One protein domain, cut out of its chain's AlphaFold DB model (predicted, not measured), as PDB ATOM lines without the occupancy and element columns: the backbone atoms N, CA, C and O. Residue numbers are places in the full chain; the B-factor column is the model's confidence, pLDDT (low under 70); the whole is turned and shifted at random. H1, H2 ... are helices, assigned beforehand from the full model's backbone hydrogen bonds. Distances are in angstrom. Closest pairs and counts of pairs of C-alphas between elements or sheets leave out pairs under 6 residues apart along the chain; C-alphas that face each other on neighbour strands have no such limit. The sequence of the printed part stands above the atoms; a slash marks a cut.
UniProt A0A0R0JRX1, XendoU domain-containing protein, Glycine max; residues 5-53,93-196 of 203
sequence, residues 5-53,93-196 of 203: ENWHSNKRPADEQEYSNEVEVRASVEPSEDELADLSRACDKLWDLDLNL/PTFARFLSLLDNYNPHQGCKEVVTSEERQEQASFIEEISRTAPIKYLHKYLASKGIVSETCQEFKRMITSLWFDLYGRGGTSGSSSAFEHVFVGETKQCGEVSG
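Overview. This is residues 5 to 53 and 93 to 196 of the 203 residues of the protein "XendoU domain-containing protein" of Glycine max (UniProt A0A0R0JRX1). The longest helix, H5, runs through the middle of this model, with H4 folded back beside it as a helical hairpin and H7 crossing it on another side. Beyond the last residues of H5, H6 turns off with H3 beside it and the short H2 at the corner with H3; H8 meets the last residues of H7, and H1 packs on H4. The printed part has 153 residues, with eight named helices, H1 to H8 in order along the chain, and no named strand; the class is all helix. It is compact, with a radius of gyration of the C-alphas of 17.2 A and spans of 48 by 37 by 26 A.

Along the chain. H5, residues 117 to 131, is 21.1 A long and begins at C-alpha 117, (5.574, -4.238, -8.845). H4 is residues 93 to 102, 14.6 A; H7 is residues 153 to 165, 17.8 A; H6 is residues 134 to 145, 16.3 A; and H3 is residues 39 to 49, 15.3 A. The shorter helices are H1, residues 5 to 10, with C-alpha 5 at (9.702, 13.652, 2.578); H2, residues 33 to 37; and H8, residues 179 to 185, with C-alpha 185 at (19.662, 6.831, -17.700).

Arrangement. The helix packing is part aligned, part crossed. H5 and H4 touch as a hairpin, opposite ways at a shallow tilt of 34 degrees, only just short of steep; their closest C-alphas, Arg 97 and Phe 126, are 5.3 A apart. H5 touches H7 at a steep tilt of 53 degrees, opposite ways, closest at C-alphas 127 and 157, 6.6 A. H1 touches H4 about perpendicular, at 74 degrees, closest at C-alphas 10 and 97, 6.7 A. H7 touches H8 with residues 163 to 165 alone; C-alphas 164 and 179 are the closest, 4.9 A. H6 is close to H5 but not clearly touching, closest at C-alphas 131 and 137, 6.4 A. H6 touches H3 with residues 134 to 139 alone, opposite ways at a shallow tilt of 32 degrees, closest at C-alphas 46 and 135, 5.1 A. H2 and H3 touch only at the corner, closest at C-alphas 35 and 42, 4.8 A. Every O i to N i+4 pair is within hydrogen-bond range in H2 to H8, and 1 of 2 in H1.

Size, cuts and confidence. The two C-alphas farthest apart, Arg 26 and Cys 191, are 50.0 A apart. Residues 54 to 92 are not printed; C-alphas 53 and 93 are 12.5 A apart across the cut. The links H1 to H2, H4 to H5 and H7 to H8 are long. Residues 187 to 188 pair with 194 to 195, antiparallel. The mean pLDDT of the printed part is 83.9; residues 5 to 7, 23 to 27, 106 to 112, 169 to 176 and 186 to 196 are under 70.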
ATOM      1  N   GLU A   5      11.127  13.585   2.241       54.82
ATOM      2  CA  GLU A   5       9.702  13.652   2.578       54.82
ATOM      3  C   GLU A   5       8.804  13.280   1.384       54.82
ATOM      4  O   GLU A   5       7.847  12.529   1.563       54.82
ATOM      5  N   ASN A   6       9.177  13.681   0.161       62.18
ATOM      6  CA  ASN A   6       8.424  13.358  -1.062       62.18
ATOM      7  C   ASN A   6       8.817  12.004  -1.671       62.18
ATOM      8  O   ASN A   6       8.102  11.447  -2.502       62.18
ATOM      9  N   TRP A   7       9.963  11.458  -1.264       65.93
ATOM     10  CA  TRP A   7      10.456  10.188  -1.783       65.93
ATOM     11  C   TRP A   7       9.506   9.041  -1.436       65.93
ATOM     12  O   TRP A   7       9.070   8.292  -2.304       65.93
ATOM     13  N   HIS A   8       9.108   8.947  -0.165       71.52
ATOM     14  CA  HIS A   8       8.247   7.862   0.304       71.52
ATOM     15  C   HIS A   8       6.807   7.958  -0.211       71.52
ATOM     16  O   HIS A   8       6.162   6.928  -0.395       71.52
ATOM     17  N   SER A   9       6.285   9.165  -0.456       76.07
ATOM     18  CA  SER A   9       4.963   9.319  -1.075       76.07
ATOM     19  C   SER A   9       4.962   8.836  -2.522       76.07
ATOM     20  O   SER A   9       3.952   8.305  -2.981       76.07
ATOM     21  N   ASN A  10       6.097   8.956  -3.218       77.76
ATOM     22  CA  ASN A  10       6.197   8.572  -4.619       77.76
ATOM     23  C   ASN A  10       6.295   7.062  -4.865       77.76
ATOM     24  O   ASN A  10       6.052   6.631  -5.989       77.76
ATOM     25  N   LYS A  11       6.589   6.278  -3.822       80.48
ATOM     26  CA  LYS A  11       6.691   4.810  -3.866       80.48
ATOM     27  C   LYS A  11       5.375   4.086  -3.510       80.48
ATOM     28  O   LYS A  11       5.318   2.860  -3.470       80.48
ATOM     29  N   ARG A  12       4.296   4.822  -3.206       84.61
ATOM     30  CA  ARG A  12       2.961   4.237  -2.936       84.61
ATOM     31  C   ARG A  12       2.326   3.664  -4.214       84.61
ATOM     32  O   ARG A  12       2.755   4.049  -5.297       84.61
ATOM     33  N   PRO A  13       1.292   2.808  -4.136       87.59
ATOM     34  CA  PRO A  13       0.488   2.451  -5.307       87.59
ATOM     35  C   PRO A  13       0.008   3.694  -6.070       87.59
ATOM     36  O   PRO A  13      -0.361   4.689  -5.449       87.59
ATOM     37  N   ALA A  14       0.039   3.664  -7.406       88.06
ATOM     38  CA  ALA A  14      -0.207   4.850  -8.230       88.06
ATOM     39  C   ALA A  14      -1.597   5.476  -8.002       88.06
ATOM     40  O   ALA A  14      -1.752   6.691  -8.097       88.06
ATOM     41  N   ASP A  15      -2.602   4.674  -7.667       88.06
ATOM     42  CA  ASP A  15      -3.973   5.092  -7.363       88.06
ATOM     43  C   ASP A  15      -4.142   5.753  -5.983       88.06
ATOM     44  O   ASP A  15      -5.134   6.443  -5.754       88.06
ATOM     45  N   GLU A  16      -3.170   5.597  -5.082       89.53
ATOM     46  CA  GLU A  16      -3.163   6.197  -3.737       89.53
ATOM     47  C   GLU A  16      -2.358   7.503  -3.655       89.53
ATOM     48  O   GLU A  16      -2.223   8.103  -2.584       89.53
ATOM     49  N   GLN A  17      -1.760   7.926  -4.764       88.40
ATOM     50  CA  GLN A  17      -0.891   9.090  -4.810       88.40
ATOM     51  C   GLN A  17      -1.640  10.364  -5.200       88.40
ATOM     52  O   GLN A  17      -2.616  10.345  -5.947       88.40
ATOM     53  N   GLU A  18      -1.123  11.497  -4.731       89.43
ATOM     54  CA  GLU A  18      -1.571  12.813  -5.171       89.43
ATOM     55  C   GLU A  18      -0.837  13.213  -6.458       89.43
ATOM     56  O   GLU A  18       0.377  13.022  -6.588       89.43
ATOM     57  N   TYR A  19      -1.594  13.774  -7.401       90.46
ATOM     58  CA  TYR A  19      -1.105  14.264  -8.687       90.46
ATOM     59  C   TYR A  19      -1.361  15.761  -8.797       90.46
ATOM     60  O   TYR A  19      -2.302  16.282  -8.189       90.46
ATOM     61  N   SER A  20      -0.566  16.449  -9.615       87.43
ATOM     62  CA  SER A  20      -0.830  17.857  -9.912       87.43
ATOM     63  C   SER A  20      -2.236  18.038 -10.483       87.43
ATOM     64  O   SER A  20      -2.739  17.188 -11.218       87.43
ATOM     65  N   ASN A  21      -2.863  19.180 -10.204       82.88
ATOM     66  CA  ASN A  21      -4.078  19.553 -10.920       82.88
ATOM     67  C   ASN A  21      -3.791  19.628 -12.421       82.88
ATOM     68  O   ASN A  21      -2.707  20.033 -12.847       82.88
ATOM     69  N   GLU A  22      -4.780  19.260 -13.230       73.33
ATOM     70  CA  GLU A  22      -4.693  19.480 -14.663       73.33
ATOM     71  C   GLU A  22      -4.490  20.972 -14.938       73.33
ATOM     72  O   GLU A  22      -5.282  21.805 -14.505       73.33
ATOM     73  N   VAL A  23      -3.402  21.312 -15.632       65.87
ATOM     74  CA  VAL A  23      -3.058  22.717 -15.844       65.87
ATOM     75  C   VAL A  23      -4.105  23.363 -16.753       65.87
ATOM     76  O   VAL A  23      -4.202  23.027 -17.936       65.87
ATOM     77  N   GLU A  24      -4.857  24.324 -16.217       59.87
ATOM     78  CA  GLU A  24      -5.645  25.282 -16.996       59.87
ATOM     79  C   GLU A  24      -4.686  26.277 -17.666       59.87
ATOM     80  O   GLU A  24      -4.473  27.401 -17.207       59.87
ATOM     81  N   VAL A  25      -4.018  25.847 -18.735       61.00
ATOM     82  CA  VAL A  25      -3.157  26.751 -19.496       61.00
ATOM     83  C   VAL A  25      -4.037  27.754 -20.236       61.00
ATOM     84  O   VAL A  25      -4.940  27.381 -20.979       61.00
ATOM     85  N   ARG A  26      -3.767  29.054 -20.040       60.89
ATOM     86  CA  ARG A  26      -4.439  30.142 -20.780       60.89
ATOM     87  C   ARG A  26      -4.248  30.018 -22.295       60.89
ATOM     88  O   ARG A  26      -5.093  30.470 -23.059       60.89
ATOM     89  N   ALA A  27      -3.120  29.451 -22.717       68.65
ATOM     90  CA  ALA A  27      -2.844  29.120 -24.104       68.65
ATOM     91  C   ALA A  27      -3.542  27.810 -24.505       68.65
ATOM     92  O   ALA A  27      -3.472  26.806 -23.800       68.65
ATOM     93  N   SER A  28      -4.180  27.825 -25.676       85.49
ATOM     94  CA  SER A  28      -4.803  26.633 -26.247       85.49
ATOM     95  C   SER A  28      -3.773  25.518 -26.449       85.49
ATOM     96  O   SER A  28      -2.679  25.767 -26.969       85.49
ATOM     97  N   VAL A  29      -4.159  24.303 -26.054       92.16
ATOM     98  CA  VAL A  29      -3.458  23.042 -26.352       92.16
ATOM     99  C   VAL A  29      -3.931  22.411 -27.672       92.16
ATOM    100  O   VAL A  29      -3.499  21.314 -28.003       92.16
ATOM    101  N   GLU A  30      -4.851  23.053 -28.398       94.56
ATOM    102  CA  GLU A  30      -5.265  22.597 -29.729       94.56
ATOM    103  C   GLU A  30      -4.208  22.975 -30.773       94.56
ATOM    104  O   GLU A  30      -3.823  24.151 -30.817       94.56
ATOM    105  N   PRO A  31      -3.756  22.028 -31.615       96.04
ATOM    106  CA  PRO A  31      -2.809  22.320 -32.677       96.04
ATOM    107  C   PRO A  31      -3.456  23.155 -33.787       96.04
ATOM    108  O   PRO A  31      -4.569  22.870 -34.233       96.04
ATOM    109  N   SER A  32      -2.756  24.191 -34.248       96.21
ATOM    110  CA  SER A  32      -3.187  24.978 -35.413       96.21
ATOM    111  C   SER A  32      -2.888  24.254 -36.733       96.21
ATOM    112  O   SER A  32      -2.056  23.350 -36.778       96.21
ATOM    113  N   GLU A  33      -3.533  24.657 -37.835       96.49
ATOM    114  CA  GLU A  33      -3.236  24.099 -39.169       96.49
ATOM    115  C   GLU A  33      -1.756  24.267 -39.543       96.49
ATOM    116  O   GLU A  33      -1.132  23.346 -40.070       96.49
ATOM    117  N   ASP A  34      -1.184  25.418 -39.193       96.62
ATOM    118  CA  ASP A  34       0.224  25.744 -39.392       96.62
ATOM    119  C   ASP A  34       1.157  24.805 -38.612       96.62
ATOM    120  O   ASP A  34       2.156  24.331 -39.150       96.62
ATOM    121  N   GLU A  35       0.833  24.506 -37.354       96.94
ATOM    122  CA  GLU A  35       1.595  23.556 -36.536       96.94
ATOM    123  C   GLU A  35       1.449  22.121 -37.059       96.94
ATOM    124  O   GLU A  35       2.421  21.368 -37.117       96.94
ATOM    125  N   LEU A  36       0.250  21.724 -37.500       97.35
ATOM    126  CA  LEU A  36       0.026  20.417 -38.121       97.35
ATOM    127  C   LEU A  36       0.804  20.265 -39.435       97.35
ATOM    128  O   LEU A  36       1.195  19.145 -39.776       97.35
ATOM    129  N   ALA A  37       1.043  21.352 -40.166       97.29
ATOM    130  CA  ALA A  37       1.807  21.345 -41.410       97.29
ATOM    131  C   ALA A  37       3.334  21.382 -41.200       97.29
ATOM    132  O   ALA A  37       4.065  20.885 -42.058       97.29
ATOM    133  N   ASP A  38       3.817  21.921 -40.076       96.80
ATOM    134  CA  ASP A  38       5.241  22.166 -39.819       96.80
ATOM    135  C   ASP A  38       5.671  21.667 -38.428       96.80
ATOM    136  O   ASP A  38       5.295  22.215 -37.389       96.80
ATOM    137  N   LEU A  39       6.519  20.634 -38.414       95.54
ATOM    138  CA  LEU A  39       7.035  20.042 -37.180       95.54
ATOM    139  C   LEU A  39       7.812  21.053 -36.326       95.54
ATOM    140  O   LEU A  39       7.703  20.997 -35.106       95.54
ATOM    141  N   SER A  40       8.556  21.983 -36.933       97.19
ATOM    142  CA  SER A  40       9.301  22.997 -36.177       97.19
ATOM    143  C   SER A  40       8.356  23.896 -35.384       97.19
ATOM    144  O   SER A  40       8.593  24.125 -34.203       97.19
ATOM    145  N   ARG A  41       7.223  24.297 -35.976       97.05
ATOM    146  CA  ARG A  41       6.195  25.089 -35.278       97.05
ATOM    147  C   ARG A  41       5.529  24.308 -34.146       97.05
ATOM    148  O   ARG A  41       5.267  24.868 -33.087       97.05
ATOM    149  N   ALA A  42       5.285  23.013 -34.344       96.96
ATOM    150  CA  ALA A  42       4.778  22.150 -33.278       96.96
ATOM    151  C   ALA A  42       5.790  21.996 -32.123       96.96
ATOM    152  O   ALA A  42       5.397  21.959 -30.957       96.96
ATOM    153  N   CYS A  43       7.092  21.941 -32.425       96.64
ATOM    154  CA  CYS A  43       8.152  21.930 -31.415       96.64
ATOM    155  C   CYS A  43       8.239  23.255 -30.645       96.64
ATOM    156  O   CYS A  43       8.322  23.221 -29.417       96.64
ATOM    157  N   ASP A  44       8.148  24.400 -31.326       96.01
ATOM    158  CA  ASP A  44       8.087  25.718 -30.675       96.01
ATOM    159  C   ASP A  44       6.872  25.805 -29.738       96.01
ATOM    160  O   ASP A  44       6.963  26.262 -28.600       96.01
ATOM    161  N   LYS A  45       5.732  25.260 -30.172       95.41
ATOM    162  CA  LYS A  45       4.521  25.201 -29.353       95.41
ATOM    163  C   LYS A  45       4.690  24.331 -28.105       95.41
ATOM    164  O   LYS A  45       4.207  24.704 -27.038       95.41
ATOM    165  N   LEU A  46       5.364  23.184 -28.212       95.53
ATOM    166  CA  LEU A  46       5.697  22.344 -27.055       95.53
ATOM    167  C   LEU A  46       6.586  23.090 -26.054       95.53
ATOM    168  O   LEU A  46       6.338  22.990 -24.852       95.53
ATOM    169  N   TRP A  47       7.569  23.848 -26.547       93.79
ATOM    170  CA  TRP A  47       8.445  24.685 -25.726       93.79
ATOM    171  C   TRP A  47       7.653  25.740 -24.945       93.79
ATOM    172  O   TRP A  47       7.783  25.832 -23.726       93.79
ATOM    173  N   ASP A  48       6.761  26.471 -25.615       93.60
ATOM    174  CA  ASP A  48       5.933  27.511 -24.986       93.60
ATOM    175  C   ASP A  48       4.957  26.964 -23.930       93.60
ATOM    176  O   ASP A  48       4.547  27.679 -23.010       93.60
ATOM    177  N   LEU A  49       4.544  25.702 -24.066       94.35
ATOM    178  CA  LEU A  49       3.629  25.042 -23.134       94.35
ATOM    179  C   LEU A  49       4.336  24.455 -21.903       94.35
ATOM    180  O   LEU A  49       3.647  24.074 -20.948       94.35
ATOM    181  N   ASP A  50       5.668  24.354 -21.896       92.97
ATOM    182  CA  ASP A  50       6.407  23.734 -20.797       92.97
ATOM    183  C   ASP A  50       6.575  24.681 -19.600       92.97
ATOM    184  O   ASP A  50       7.594  25.339 -19.398       92.97
ATOM    185  N   LEU A  51       5.557  24.700 -18.738       90.46
ATOM    186  CA  LEU A  51       5.590  25.446 -17.475       90.46
ATOM    187  C   LEU A  51       6.545  24.847 -16.431       90.46
ATOM    188  O   LEU A  51       6.800  25.473 -15.399       90.46
ATOM    189  N   ASN A  52       7.040  23.628 -16.657       90.42
ATOM    190  CA  ASN A  52       7.971  22.966 -15.755       90.42
ATOM    191  C   ASN A  52       9.431  23.269 -16.106       90.42
ATOM    192  O   ASN A  52      10.291  22.992 -15.262       90.42
ATOM    193  N   LEU A  53       9.694  23.884 -17.264       90.85
ATOM    194  CA  LEU A  53      11.020  24.263 -17.740       90.85
ATOM    195  C   LEU A  53      11.822  25.016 -16.668       90.85
ATOM    196  O   LEU A  53      11.294  25.857 -15.932       90.85
ATOM    197  N   PRO A  93       6.394  18.041  -9.195       92.42
ATOM    198  CA  PRO A  93       5.858  16.681  -9.277       92.42
ATOM    199  C   PRO A  93       6.422  15.855 -10.437       92.42
ATOM    200  O   PRO A  93       6.871  14.734 -10.223       92.42
ATOM    201  N   THR A  94       6.523  16.425 -11.641       93.32
ATOM    202  CA  THR A  94       7.092  15.733 -12.811       93.32
ATOM    203  C   THR A  94       8.546  15.305 -12.603       93.32
ATOM    204  O   THR A  94       8.894  14.161 -12.893       93.32
ATOM    205  N   PHE A  95       9.384  16.184 -12.050       92.06
ATOM    206  CA  PHE A  95      10.787  15.892 -11.739       92.06
ATOM    207  C   PHE A  95      10.914  14.870 -10.608       92.06
ATOM    208  O   PHE A  95      11.730  13.958 -10.699       92.06
ATOM    209  N   ALA A  96      10.089  14.974  -9.566       91.56
ATOM    210  CA  ALA A  96      10.101  14.033  -8.449       91.56
ATOM    211  C   ALA A  96       9.743  12.606  -8.902       91.56
ATOM    212  O   ALA A  96      10.395  11.642  -8.489       91.56
ATOM    213  N   ARG A  97       8.746  12.465  -9.789       92.53
ATOM    214  CA  ARG A  97       8.388  11.182 -10.419       92.53
ATOM    215  C   ARG A  97       9.494  10.663 -11.316       92.53
ATOM    216  O   ARG A  97       9.842   9.495 -11.220       92.53
ATOM    217  N   PHE A  98      10.069  11.537 -12.134       92.29
ATOM    218  CA  PHE A  98      11.174  11.186 -13.013       92.29
ATOM    219  C   PHE A  98      12.382  10.651 -12.227       92.29
ATOM    220  O   PHE A  98      12.888   9.582 -12.538       92.29
ATOM    221  N   LEU A  99      12.791  11.331 -11.152       88.94
ATOM    222  CA  LEU A  99      13.880  10.876 -10.281       88.94
ATOM    223  C   LEU A  99      13.585   9.542  -9.591       88.94
ATOM    224  O   LEU A  99      14.507   8.765  -9.382       88.94
ATOM    225  N   SER A 100      12.316   9.283  -9.264       88.79
ATOM    226  CA  SER A 100      11.880   8.008  -8.677       88.79
ATOM    227  C   SER A 100      11.904   6.851  -9.675       88.79
ATOM    228  O   SER A 100      11.665   5.732  -9.258       88.79
ATOM    229  N   LEU A 101      12.107   7.114 -10.973       90.02
ATOM    230  CA  LEU A 101      12.378   6.070 -11.962       90.02
ATOM    231  C   LEU A 101      13.875   5.774 -12.054       90.02
ATOM    232  O   LEU A 101      14.255   4.642 -12.331       90.02
ATOM    233  N   LEU A 102      14.721   6.793 -11.877       86.03
ATOM    234  CA  LEU A 102      16.162   6.699 -12.117       86.03
ATOM    235  C   LEU A 102      16.886   5.814 -11.095       86.03
ATOM    236  O   LEU A 102      17.911   5.225 -11.431       86.03
ATOM    237  N   ASP A 103      16.375   5.706  -9.870       79.49
ATOM    238  CA  ASP A 103      16.969   4.894  -8.802       79.49
ATOM    239  C   ASP A 103      16.777   3.385  -8.977       79.49
ATOM    240  O   ASP A 103      17.480   2.613  -8.326       79.49
ATOM    241  N   ASN A 104      15.873   2.962  -9.860       76.79
ATOM    242  CA  ASN A 104      15.634   1.543 -10.127       76.79
ATOM    243  C   ASN A 104      16.716   0.911 -11.000       76.79
ATOM    244  O   ASN A 104      16.910  -0.305 -10.986       76.79
ATOM    245  N   TYR A 105      17.418   1.723 -11.789       72.72
ATOM    246  CA  TYR A 105      18.230   1.195 -12.868       72.72
ATOM    247  C   TYR A 105      19.621   0.780 -12.405       72.72
ATOM    248  O   TYR A 105      20.394   1.553 -11.837       72.72
ATOM    249  N   ASN A 106      19.961  -0.469 -12.720       64.34
ATOM    250  CA  ASN A 106      21.299  -1.005 -12.555       64.34
ATOM    251  C   ASN A 106      22.041  -0.934 -13.903       64.34
ATOM    252  O   ASN A 106      21.651  -1.629 -14.839       64.34
ATOM    253  N   PRO A 107      23.142  -0.170 -14.025       62.82
ATOM    254  CA  PRO A 107      23.842   0.022 -15.299       62.82
ATOM    255  C   PRO A 107      24.507  -1.252 -15.860       62.82
ATOM    256  O   PRO A 107      25.065  -1.235 -16.959       62.82
ATOM    257  N   HIS A 108      24.504  -2.368 -15.126       60.97
ATOM    258  CA  HIS A 108      25.113  -3.621 -15.560       60.97
ATOM    259  C   HIS A 108      24.185  -4.437 -16.483       60.97
ATOM    260  O   HIS A 108      23.403  -5.264 -16.021       60.97
ATOM    261  N   GLN A 109      24.375  -4.300 -17.803       56.60
ATOM    262  CA  GLN A 109      23.613  -4.957 -18.895       56.60
ATOM    263  C   GLN A 109      23.602  -6.508 -18.906       56.60
ATOM    264  O   GLN A 109      23.074  -7.126 -19.828       56.60
ATOM    265  N   GLY A 110      24.240  -7.175 -17.939       55.08
ATOM    266  CA  GLY A 110      24.460  -8.628 -17.955       55.08
ATOM    267  C   GLY A 110      23.333  -9.472 -17.358       55.08
ATOM    268  O   GLY A 110      23.367 -10.698 -17.480       55.08
ATOM    269  N   CYS A 111      22.353  -8.851 -16.704       59.04
ATOM    270  CA  CYS A 111      21.280  -9.549 -16.005       59.04
ATOM    271  C   CYS A 111      19.946  -9.310 -16.713       59.04
ATOM    272  O   CYS A 111      19.660  -8.199 -17.141       59.04
ATOM    273  N   LYS A 112      19.111 -10.353 -16.812       67.30
ATOM    274  CA  LYS A 112      17.712 -10.180 -17.215       67.30
ATOM    275  C   LYS A 112      17.044  -9.250 -16.208       67.30
ATOM    276  O   LYS A 112      17.003  -9.579 -15.021       67.30
ATOM    277  N   GLU A 113      16.520  -8.136 -16.688       70.68
ATOM    278  CA  GLU A 113      15.814  -7.189 -15.844       70.68
ATOM    279  C   GLU A 113      14.442  -7.760 -15.475       70.68
ATOM    280  O   GLU A 113      13.738  -8.364 -16.295       70.68
ATOM    281  N   VAL A 114      14.085  -7.646 -14.198       76.89
ATOM    282  CA  VAL A 114      12.780  -8.065 -13.692       76.89
ATOM    283  C   VAL A 114      12.095  -6.821 -13.184       76.89
ATOM    284  O   VAL A 114      12.355  -6.410 -12.060       76.89
ATOM    285  N   VAL A 115      11.187  -6.276 -14.000       83.91
ATOM    286  CA  VAL A 115      10.421  -5.104 -13.583       83.91
ATOM    287  C   VAL A 115       9.562  -5.478 -12.374       83.91
ATOM    288  O   VAL A 115       8.683  -6.352 -12.480       83.91
ATOM    289  N   THR A 116       9.823  -4.858 -11.229       87.54
ATOM    290  CA  THR A 116       9.125  -5.119  -9.967       87.54
ATOM    291  C   THR A 116       7.708  -4.538  -9.988       87.54
ATOM    292  O   THR A 116       7.294  -3.835 -10.913       87.54
ATOM    293  N   SER A 117       6.881  -4.889  -8.998       89.37
ATOM    294  CA  SER A 117       5.574  -4.238  -8.845       89.37
ATOM    295  C   SER A 117       5.709  -2.762  -8.483       89.37
ATOM    296  O   SER A 117       4.869  -1.979  -8.901       89.37
ATOM    297  N   GLU A 118       6.742  -2.399  -7.721       89.89
ATOM    298  CA  GLU A 118       7.028  -1.021  -7.310       89.89
ATOM    299  C   GLU A 118       7.432  -0.167  -8.519       89.89
ATOM    300  O   GLU A 118       6.771   0.826  -8.804       89.89
ATOM    301  N   GLU A 119       8.374  -0.649  -9.333       90.46
ATOM    302  CA  GLU A 119       8.776  -0.000 -10.591       90.46
ATOM    303  C   GLU A 119       7.595   0.199 -11.547       90.46
ATOM    304  O   GLU A 119       7.429   1.268 -12.129       90.46
ATOM    305  N   ARG A 120       6.708  -0.799 -11.682       92.17
ATOM    306  CA  ARG A 120       5.480  -0.644 -12.484       92.17
ATOM    307  C   ARG A 120       4.573   0.465 -11.958       92.17
ATOM    308  O   ARG A 120       3.937   1.149 -12.761       92.17
ATOM    309  N   GLN A 121       4.489   0.635 -10.640       93.29
ATOM    310  CA  GLN A 121       3.694   1.711 -10.053       93.29
ATOM    311  C   GLN A 121       4.335   3.068 -10.307       93.29
ATOM    312  O   GLN A 121       3.636   3.995 -10.689       93.29
ATOM    313  N   GLU A 122       5.653   3.187 -10.200       93.43
ATOM    314  CA  GLU A 122       6.353   4.435 -10.508       93.43
ATOM    315  C   GLU A 122       6.246   4.817 -11.982       93.43
ATOM    316  O   GLU A 122       6.019   5.987 -12.291       93.43
ATOM    317  N   GLN A 123       6.339   3.839 -12.889       94.68
ATOM    318  CA  GLN A 123       6.096   4.032 -14.321       94.68
ATOM    319  C   GLN A 123       4.678   4.557 -14.553       94.68
ATOM    320  O   GLN A 123       4.498   5.574 -15.226       94.68
ATOM    321  N   ALA A 124       3.669   3.916 -13.952       95.18
ATOM    322  CA  ALA A 124       2.280   4.354 -14.048       95.18
ATOM    323  C   ALA A 124       2.098   5.777 -13.499       95.18
ATOM    324  O   ALA A 124       1.524   6.624 -14.181       95.18
ATOM    325  N   SER A 125       2.652   6.070 -12.322       95.28
ATOM    326  CA  SER A 125       2.614   7.390 -11.694       95.28
ATOM    327  C   SER A 125       3.306   8.462 -12.528       95.28
ATOM    328  O   SER A 125       2.801   9.577 -12.642       95.28
ATOM    329  N   PHE A 126       4.450   8.153 -13.136       95.98
ATOM    330  CA  PHE A 126       5.155   9.085 -14.009       95.98
ATOM    331  C   PHE A 126       4.331   9.408 -15.256       95.98
ATOM    332  O   PHE A 126       4.132  10.584 -15.558       95.98
ATOM    333  N   ILE A 127       3.793   8.392 -15.939       96.97
ATOM    334  CA  ILE A 127       2.920   8.581 -17.109       96.97
ATOM    335  C   ILE A 127       1.676   9.389 -16.740       96.97
ATOM    336  O   ILE A 127       1.278  10.306 -17.463       96.97
ATOM    337  N   GLU A 128       1.074   9.077 -15.599       95.88
ATOM    338  CA  GLU A 128      -0.102   9.760 -15.082       95.88
ATOM    339  C   GLU A 128       0.207  11.237 -14.785       95.88
ATOM    340  O   GLU A 128      -0.538  12.113 -15.232       95.88
ATOM    341  N   GLU A 129       1.344  11.547 -14.160       95.81
ATOM    342  CA  GLU A 129       1.790  12.917 -13.879       95.81
ATOM    343  C   GLU A 129       2.085  13.710 -15.163       95.81
ATOM    344  O   GLU A 129       1.502  14.775 -15.380       95.81
ATOM    345  N   ILE A 130       2.924  13.188 -16.070       95.75
ATOM    346  CA  ILE A 130       3.283  13.924 -17.295       95.75
ATOM    347  C   ILE A 130       2.070  14.131 -18.204       95.75
ATOM    348  O   ILE A 130       1.957  15.181 -18.834       95.75
ATOM    349  N   SER A 131       1.118  13.189 -18.233       95.20
ATOM    350  CA  SER A 131      -0.091  13.293 -19.063       95.20
ATOM    351  C   SER A 131      -1.009  14.462 -18.693       95.20
ATOM    352  O   SER A 131      -1.833  14.880 -19.507       95.20
ATOM    353  N   ARG A 132      -0.861  15.023 -17.485       93.63
ATOM    354  CA  ARG A 132      -1.605  16.210 -17.040       93.63
ATOM    355  C   ARG A 132      -0.985  17.523 -17.505       93.63
ATOM    356  O   ARG A 132      -1.660  18.554 -17.466       93.63
ATOM    357  N   THR A 133       0.273  17.493 -17.939       94.50
ATOM    358  CA  THR A 133       0.996  18.679 -18.403       94.50
ATOM    359  C   THR A 133       0.501  19.127 -19.775       94.50
ATOM    360  O   THR A 133       0.050  18.328 -20.599       94.50
ATOM    361  N   ALA A 134       0.589  20.429 -20.042       94.84
ATOM    362  CA  ALA A 134       0.150  20.980 -21.317       94.84
ATOM    363  C   ALA A 134       0.949  20.488 -22.537       94.84
ATOM    364  O   ALA A 134       0.299  20.202 -23.544       94.84
ATOM    365  N   PRO A 135       2.285  20.293 -22.473       95.56
ATOM    366  CA  PRO A 135       3.037  19.729 -23.592       95.56
ATOM    367  C   PRO A 135       2.548  18.333 -23.993       95.56
ATOM    368  O   PRO A 135       2.342  18.070 -25.175       95.56
ATOM    369  N   ILE A 136       2.276  17.444 -23.029       95.75
ATOM    370  CA  ILE A 136       1.805  16.084 -23.338       95.75
ATOM    371  C   ILE A 136       0.360  16.084 -23.845       95.75
ATOM    372  O   ILE A 136       0.041  15.345 -24.776       95.75
ATOM    373  N   LYS A 137      -0.511  16.944 -23.301       95.23
ATOM    374  CA  LYS A 137      -1.873  17.134 -23.828       95.23
ATOM    375  C   LYS A 137      -1.863  17.655 -25.267       95.23
ATOM    376  O   LYS A 137      -2.638  17.173 -26.090       95.23
ATOM    377  N   TYR A 138      -0.988  18.610 -25.572       96.41
ATOM    378  CA  TYR A 138      -0.793  19.114 -26.929       96.41
ATOM    379  C   TYR A 138      -0.258  18.025 -27.859       96.41
ATOM    380  O   TYR A 138      -0.828  17.808 -28.922       96.41
ATOM    381  N   LEU A 139       0.773  17.283 -27.438       97.16
ATOM    382  CA  LEU A 139       1.331  16.170 -28.208       97.16
ATOM    383  C   LEU A 139       0.264  15.118 -28.534       97.16
ATOM    384  O   LEU A 139       0.195  14.648 -29.670       97.16
ATOM    385  N   HIS A 140      -0.586  14.768 -27.563       97.32
ATOM    386  CA  HIS A 140      -1.698  13.843 -27.779       97.32
ATOM    387  C   HIS A 140      -2.629  14.348 -28.883       97.32
ATOM    388  O   HIS A 140      -2.878  13.624 -29.847       97.32
ATOM    389  N   LYS A 141      -3.081  15.603 -28.785       96.45
ATOM    390  CA  LYS A 141      -3.968  16.230 -29.775       96.45
ATOM    391  C   LYS A 141      -3.311  16.336 -31.146       96.45
ATOM    392  O   LYS A 141      -3.911  15.933 -32.132       96.45
ATOM    393  N   TYR A 142      -2.057  16.772 -31.203       97.64
ATOM    394  CA  TYR A 142      -1.254  16.847 -32.423       97.64
ATOM    395  C   TYR A 142      -1.183  15.504 -33.160       97.64
ATOM    396  O   TYR A 142      -1.451  15.425 -34.361       97.64
ATOM    397  N   LEU A 143      -0.855  14.427 -32.441       97.56
ATOM    398  CA  LEU A 143      -0.752  13.089 -33.021       97.56
ATOM    399  C   LEU A 143      -2.123  12.514 -33.401       97.56
ATOM    400  O   LEU A 143      -2.228  11.825 -34.419       97.56
ATOM    401  N   ALA A 144      -3.165  12.800 -32.616       97.36
ATOM    402  CA  ALA A 144      -4.534  12.383 -32.906       97.36
ATOM    403  C   ALA A 144      -5.075  13.084 -34.164       97.36
ATOM    404  O   ALA A 144      -5.579  12.414 -35.063       97.36
ATOM    405  N   SER A 145      -4.860  14.396 -34.311       96.77
ATOM    406  CA  SER A 145      -5.209  15.159 -35.521       96.77
ATOM    407  C   SER A 145      -4.475  14.670 -36.774       96.77
ATOM    408  O   SER A 145      -4.976  14.828 -37.884       96.77
ATOM    409  N   LYS A 146      -3.301  14.046 -36.614       96.55
ATOM    410  CA  LYS A 146      -2.567  13.376 -37.701       96.55
ATOM    411  C   LYS A 146      -2.995  11.923 -37.947       96.55
ATOM    412  O   LYS A 146      -2.457  11.293 -38.856       96.55
ATOM    413  N   GLY A 147      -3.921  11.377 -37.158       96.32
ATOM    414  CA  GLY A 147      -4.379   9.988 -37.259       96.32
ATOM    415  C   GLY A 147      -3.338   8.946 -36.834       96.32
ATOM    416  O   GLY A 147      -3.437   7.790 -37.240       96.32
ATOM    417  N   ILE A 148      -2.323   9.343 -36.058       96.25
ATOM    418  CA  ILE A 148      -1.220   8.461 -35.629       96.25
ATOM    419  C   ILE A 148      -1.588   7.702 -34.350       96.25
ATOM    420  O   ILE A 148      -1.198   6.549 -34.173       96.25
ATOM    421  N   VAL A 149      -2.329   8.350 -33.451       96.70
ATOM    422  CA  VAL A 149      -2.752   7.784 -32.164       96.70
ATOM    423  C   VAL A 149      -4.258   7.924 -31.998       96.70
ATOM    424  O   VAL A 149      -4.896   8.735 -32.668       96.70
ATOM    425  N   SER A 150      -4.823   7.146 -31.078       95.43
ATOM    426  CA  SER A 150      -6.225   7.287 -30.700       95.43
ATOM    427  C   SER A 150      -6.504   8.636 -30.037       95.43
ATOM    428  O   SER A 150      -5.683   9.156 -29.279       95.43
ATOM    429  N   GLU A 151      -7.711   9.157 -30.245       94.09
ATOM    430  CA  GLU A 151      -8.237  10.325 -29.537       94.09
ATOM    431  C   GLU A 151      -8.438  10.063 -28.035       94.09
ATOM    432  O   GLU A 151      -8.548  11.003 -27.248       94.09
ATOM    433  N   THR A 152      -8.460   8.799 -27.593       95.55
ATOM    434  CA  THR A 152      -8.654   8.493 -26.173       95.55
ATOM    435  C   THR A 152      -7.352   8.636 -25.380       95.55
ATOM    436  O   THR A 152      -6.327   8.015 -25.669       95.55
ATOM    437  N   CYS A 153      -7.401   9.433 -24.310       93.34
ATOM    438  CA  CYS A 153      -6.250   9.661 -23.431       93.34
ATOM    439  C   CYS A 153      -5.738   8.352 -22.797       93.34
ATOM    440  O   CYS A 153      -4.535   8.146 -22.673       93.34
ATOM    441  N   GLN A 154      -6.631   7.416 -22.456       95.61
ATOM    442  CA  GLN A 154      -6.233   6.122 -21.892       95.61
ATOM    443  C   GLN A 154      -5.429   5.263 -22.878       95.61
ATOM    444  O   GLN A 154      -4.450   4.636 -22.476       95.61
ATOM    445  N   GLU A 155      -5.810   5.221 -24.158       96.54
ATOM    446  CA  GLU A 155      -5.034   4.498 -25.175       96.54
ATOM    447  C   GLU A 155      -3.694   5.172 -25.432       96.54
ATOM    448  O   GLU A 155      -2.681   4.483 -25.547       96.54
ATOM    449  N   PHE A 156      -3.669   6.504 -25.433       96.81
ATOM    450  CA  PHE A 156      -2.435   7.265 -25.555       96.81
ATOM    451  C   PHE A 156      -1.457   6.981 -24.406       96.81
ATOM    452  O   PHE A 156      -0.295   6.671 -24.663       96.81
ATOM    453  N   LYS A 157      -1.923   6.980 -23.147       97.16
ATOM    454  CA  LYS A 157      -1.091   6.619 -21.983       97.16
ATOM    455  C   LYS A 157      -0.554   5.192 -22.083       97.16
ATOM    456  O   LYS A 157       0.630   4.979 -21.834       97.16
ATOM    457  N   ARG A 158      -1.384   4.219 -22.489       96.17
ATOM    458  CA  ARG A 158      -0.934   2.831 -22.714       96.17
ATOM    459  C   ARG A 158       0.145   2.748 -23.792       96.17
ATOM    460  O   ARG A 158       1.135   2.053 -23.593       96.17
ATOM    461  N   MET A 159      -0.028   3.478 -24.894       96.09
ATOM    462  CA  MET A 159       0.953   3.534 -25.977       96.09
ATOM    463  C   MET A 159       2.281   4.129 -25.500       96.09
ATOM    464  O   MET A 159       3.312   3.499 -25.706       96.09
ATOM    465  N   ILE A 160       2.268   5.278 -24.811       96.15
ATOM    466  CA  ILE A 160       3.495   5.886 -24.265       96.15
ATOM    467  C   ILE A 160       4.167   4.941 -23.262       96.15
ATOM    468  O   ILE A 160       5.382   4.782 -23.306       96.15
ATOM    469  N   THR A 161       3.388   4.297 -22.388       95.98
ATOM    470  CA  THR A 161       3.920   3.345 -21.401       95.98
ATOM    471  C   THR A 161       4.665   2.207 -22.096       95.98
ATOM    472  O   THR A 161       5.823   1.959 -21.780       95.98
ATOM    473  N   SER A 162       4.029   1.569 -23.082       94.11
ATOM    474  CA  SER A 162       4.632   0.485 -23.864       94.11
ATOM    475  C   SER A 162       5.871   0.960 -24.627       94.11
ATOM    476  O   SER A 162       6.925   0.339 -24.541       94.11
ATOM    477  N   LEU A 163       5.787   2.114 -25.300       93.87
ATOM    478  CA  LEU A 163       6.897   2.680 -26.067       93.87
ATOM    479  C   LEU A 163       8.153   2.903 -25.212       93.87
ATOM    480  O   LEU A 163       9.261   2.653 -25.682       93.87
ATOM    481  N   TRP A 164       7.985   3.401 -23.985       94.07
ATOM    482  CA  TRP A 164       9.107   3.788 -23.132       94.07
ATOM    483  C   TRP A 164       9.601   2.679 -22.207       94.07
ATOM    484  O   TRP A 164      10.808   2.610 -21.984       94.07
ATOM    485  N   PHE A 165       8.707   1.830 -21.690       93.01
ATOM    486  CA  PHE A 165       9.011   0.900 -20.596       93.01
ATOM    487  C   PHE A 165       8.914  -0.583 -20.963       93.01
ATOM    488  O   PHE A 165       9.351  -1.417 -20.169       93.01
ATOM    489  N   ASP A 166       8.390  -0.949 -22.139       89.80
ATOM    490  CA  ASP A 166       8.464  -2.348 -22.557       89.80
ATOM    491  C   ASP A 166       9.925  -2.733 -22.813       89.80
ATOM    492  O   ASP A 166      10.649  -2.096 -23.584       89.80
ATOM    493  N   LEU A 167      10.356  -3.813 -22.161       84.95
ATOM    494  CA  LEU A 167      11.702  -4.340 -22.321       84.95
ATOM    495  C   LEU A 167      11.854  -4.988 -23.697       84.95
ATOM    496  O   LEU A 167      11.097  -5.892 -24.065       84.95
ATOM    497  N   TYR A 168      12.899  -4.604 -24.420       75.69
ATOM    498  CA  TYR A 168      13.300  -5.266 -25.655       75.69
ATOM    499  C   TYR A 168      14.690  -5.886 -25.502       75.69
ATOM    500  O   TYR A 168      15.465  -5.580 -24.598       75.69
ATOM    501  N   GLY A 169      14.982  -6.872 -26.346       63.52
ATOM    502  CA  GLY A 169      16.282  -7.528 -26.349       63.52
ATOM    503  C   GLY A 169      17.258  -6.858 -27.307       63.52
ATOM    504  O   GLY A 169      16.925  -6.668 -28.477       63.52
ATOM    505  N   ARG A 170      18.484  -6.570 -26.856       57.45
ATOM    506  CA  ARG A 170      19.614  -6.218 -27.731       57.45
ATOM    507  C   ARG A 170      20.521  -7.440 -27.901       57.45
ATOM    508  O   ARG A 170      20.912  -8.066 -26.930       57.45
ATOM    509  N   GLY A 171      20.859  -7.810 -29.138       53.03
ATOM    510  CA  GLY A 171      21.915  -8.804 -29.395       53.03
ATOM    511  C   GLY A 171      21.627 -10.257 -28.979       53.03
ATOM    512  O   GLY A 171      22.567 -11.017 -28.768       53.03
ATOM    513  N   GLY A 172      20.360 -10.672 -28.886       52.03
ATOM    514  CA  GLY A 172      19.986 -12.065 -28.589       52.03
ATOM    515  C   GLY A 172      19.720 -12.370 -27.111       52.03
ATOM    516  O   GLY A 172      19.292 -13.478 -26.795       52.03
ATOM    517  N   THR A 173      19.885 -11.399 -26.211       51.63
ATOM    518  CA  THR A 173      19.348 -11.469 -24.846       51.63
ATOM    519  C   THR A 173      17.950 -10.863 -24.830       51.63
ATOM    520  O   THR A 173      17.768  -9.714 -25.210       51.63
ATOM    521  N   SER A 174      16.932 -11.630 -24.442       55.83
ATOM    522  CA  SER A 174      15.558 -11.128 -24.328       55.83
ATOM    523  C   SER A 174      15.378 -10.292 -23.057       55.83
ATOM    524  O   SER A 174      15.622 -10.818 -21.970       55.83
ATOM    525  N   GLY A 175      14.869  -9.064 -23.194       60.85
ATOM    526  CA  GLY A 175      14.371  -8.247 -22.080       60.85
ATOM    527  C   GLY A 175      15.465  -7.753 -21.136       60.85
ATOM    528  O   GLY A 175      15.472  -8.123 -19.965       60.85
ATOM    529  N   SER A 176      16.413  -6.984 -21.674       69.30
ATOM    530  CA  SER A 176      17.544  -6.454 -20.902       69.30
ATOM    531  C   SER A 176      17.501  -4.946 -20.686       69.30
ATOM    532  O   SER A 176      18.258  -4.483 -19.847       69.30
ATOM    533  N   SER A 177      16.722  -4.201 -21.479       75.33
ATOM    534  CA  SER A 177      16.572  -2.757 -21.295       75.33
ATOM    535  C   SER A 177      15.313  -2.201 -21.957       75.33
ATOM    536  O   SER A 177      14.730  -2.816 -22.863       75.33
ATOM    537  N   SER A 178      14.907  -1.017 -21.508       86.02
ATOM    538  CA  SER A 178      13.813  -0.214 -22.060       86.02
ATOM    539  C   SER A 178      14.310   0.982 -22.891       86.02
ATOM    540  O   SER A 178      15.499   1.315 -22.934       86.02
ATOM    541  N   ALA A 179      13.404   1.658 -23.606       87.56
ATOM    542  CA  ALA A 179      13.761   2.889 -24.318       87.56
ATOM    543  C   ALA A 179      14.045   4.037 -23.337       87.56
ATOM    544  O   ALA A 179      14.880   4.897 -23.622       87.56
ATOM    545  N   PHE A 180      13.385   4.024 -22.176       88.60
ATOM    546  CA  PHE A 180      13.594   5.006 -21.121       88.60
ATOM    547  C   PHE A 180      15.029   4.960 -20.599       88.60
ATOM    548  O   PHE A 180      15.691   5.994 -20.562       88.60
ATOM    549  N   GLU A 181      15.541   3.771 -20.282       81.37
ATOM    550  CA  GLU A 181      16.937   3.587 -19.863       81.37
ATOM    551  C   GLU A 181      17.920   4.142 -20.880       81.37
ATOM    552  O   GLU A 181      18.796   4.940 -20.547       81.37
ATOM    553  N   HIS A 182      17.731   3.760 -22.140       78.12
ATOM    554  CA  HIS A 182      18.651   4.124 -23.203       78.12
ATOM    555  C   HIS A 182      18.738   5.642 -23.427       78.12
ATOM    556  O   HIS A 182      19.803   6.141 -23.780       78.12
ATOM    557  N   VAL A 183      17.630   6.370 -23.246       81.31
ATOM    558  CA  VAL A 183      17.563   7.820 -23.497       81.31
ATOM    559  C   VAL A 183      17.877   8.649 -22.251       81.31
ATOM    560  O   VAL A 183      18.517   9.695 -22.363       81.31
ATOM    561  N   PHE A 184      17.398   8.228 -21.078       83.50
ATOM    562  CA  PHE A 184      17.394   9.066 -19.877       83.50
ATOM    563  C   PHE A 184      18.388   8.642 -18.799       83.50
ATOM    564  O   PHE A 184      18.848   9.507 -18.055       83.50
ATOM    565  N   VAL A 185      18.717   7.354 -18.703       76.44
ATOM    566  CA  VAL A 185      19.662   6.831 -17.700       76.44
ATOM    567  C   VAL A 185      21.067   6.757 -18.283       76.44
ATOM    568  O   VAL A 185      22.045   7.062 -17.603       76.44
ATOM    569  N   GLY A 186      21.160   6.382 -19.557       67.09
ATOM    570  CA  GLY A 186      22.405   6.012 -20.203       67.09
ATOM    571  C   GLY A 186      22.769   4.548 -19.946       67.09
ATOM    572  O   GLY A 186      22.402   3.924 -18.955       67.09
ATOM    573  N   GLU A 187      23.510   3.986 -20.884       61.04
ATOM    574  CA  GLU A 187      23.983   2.615 -20.908       61.04
ATOM    575  C   GLU A 187      25.501   2.587 -20.714       61.04
ATOM    576  O   GLU A 187      26.241   3.151 -21.527       61.04
ATOM    577  N   THR A 188      25.981   1.873 -19.694       52.96
ATOM    578  CA  THR A 188      27.413   1.592 -19.533       52.96
ATOM    579  C   THR A 188      27.754   0.284 -20.236       52.96
ATOM    580  O   THR A 188      27.306  -0.795 -19.844       52.96
ATOM    581  N   LYS A 189      28.574   0.346 -21.284       54.34
ATOM    582  CA  LYS A 189      29.125  -0.853 -21.923       54.34
ATOM    583  C   LYS A 189      30.075  -1.561 -20.958       54.34
ATOM    584  O   LYS A 189      30.684  -0.936 -20.092       54.34
ATOM    585  N   GLN A 190      30.310  -2.857 -21.178       50.05
ATOM    586  CA  GLN A 190      31.254  -3.665 -20.383       50.05
ATOM    587  C   GLN A 190      32.672  -3.062 -20.282       50.05
ATOM    588  O   GLN A 190      33.400  -3.370 -19.346       50.05
ATOM    589  N   CYS A 191      33.058  -2.186 -21.217       52.25
ATOM    590  CA  CYS A 191      34.344  -1.487 -21.223       52.25
ATOM    591  C   CYS A 191      34.374  -0.209 -20.347       52.25
ATOM    592  O   CYS A 191      35.347   0.537 -20.388       52.25
ATOM    593  N   GLY A 192      33.319   0.075 -19.576       55.82
ATOM    594  CA  GLY A 192      33.210   1.298 -18.767       55.82
ATOM    595  C   GLY A 192      32.827   2.551 -19.564       55.82
ATOM    596  O   GLY A 192      32.784   3.638 -19.001       55.82
ATOM    597  N   GLU A 193      32.532   2.417 -20.860       53.15
ATOM    598  CA  GLU A 193      32.028   3.517 -21.686       53.15
ATOM    599  C   GLU A 193      30.546   3.759 -21.399       53.15
ATOM    600  O   GLU A 193      29.725   2.872 -21.632       53.15
ATOM    601  N   VAL A 194      30.197   4.964 -20.950       58.27
ATOM    602  CA  VAL A 194      28.805   5.417 -20.864       58.27
ATOM    603  C   VAL A 194      28.365   5.928 -22.239       58.27
ATOM    604  O   VAL A 194      29.055   6.719 -22.878       58.27
ATOM    605  N   SER A 195      27.206   5.481 -22.702       55.65
ATOM    606  CA  SER A 195      26.544   5.934 -23.929       55.65
ATOM    607  C   SER A 195      25.094   6.303 -23.623       55.65
ATOM    608  O   SER A 195      24.511   5.726 -22.719       55.65
ATOM    609  N   GLY A 196      24.497   7.265 -24.330       54.93
ATOM    610  CA  GLY A 196      23.084   7.629 -24.113       54.93
ATOM    611  C   GLY A 196      22.809   8.512 -22.888       54.93
ATOM    612  O   GLY A 196      21.668   8.638 -22.461       54.93
TER     613      GLY A 196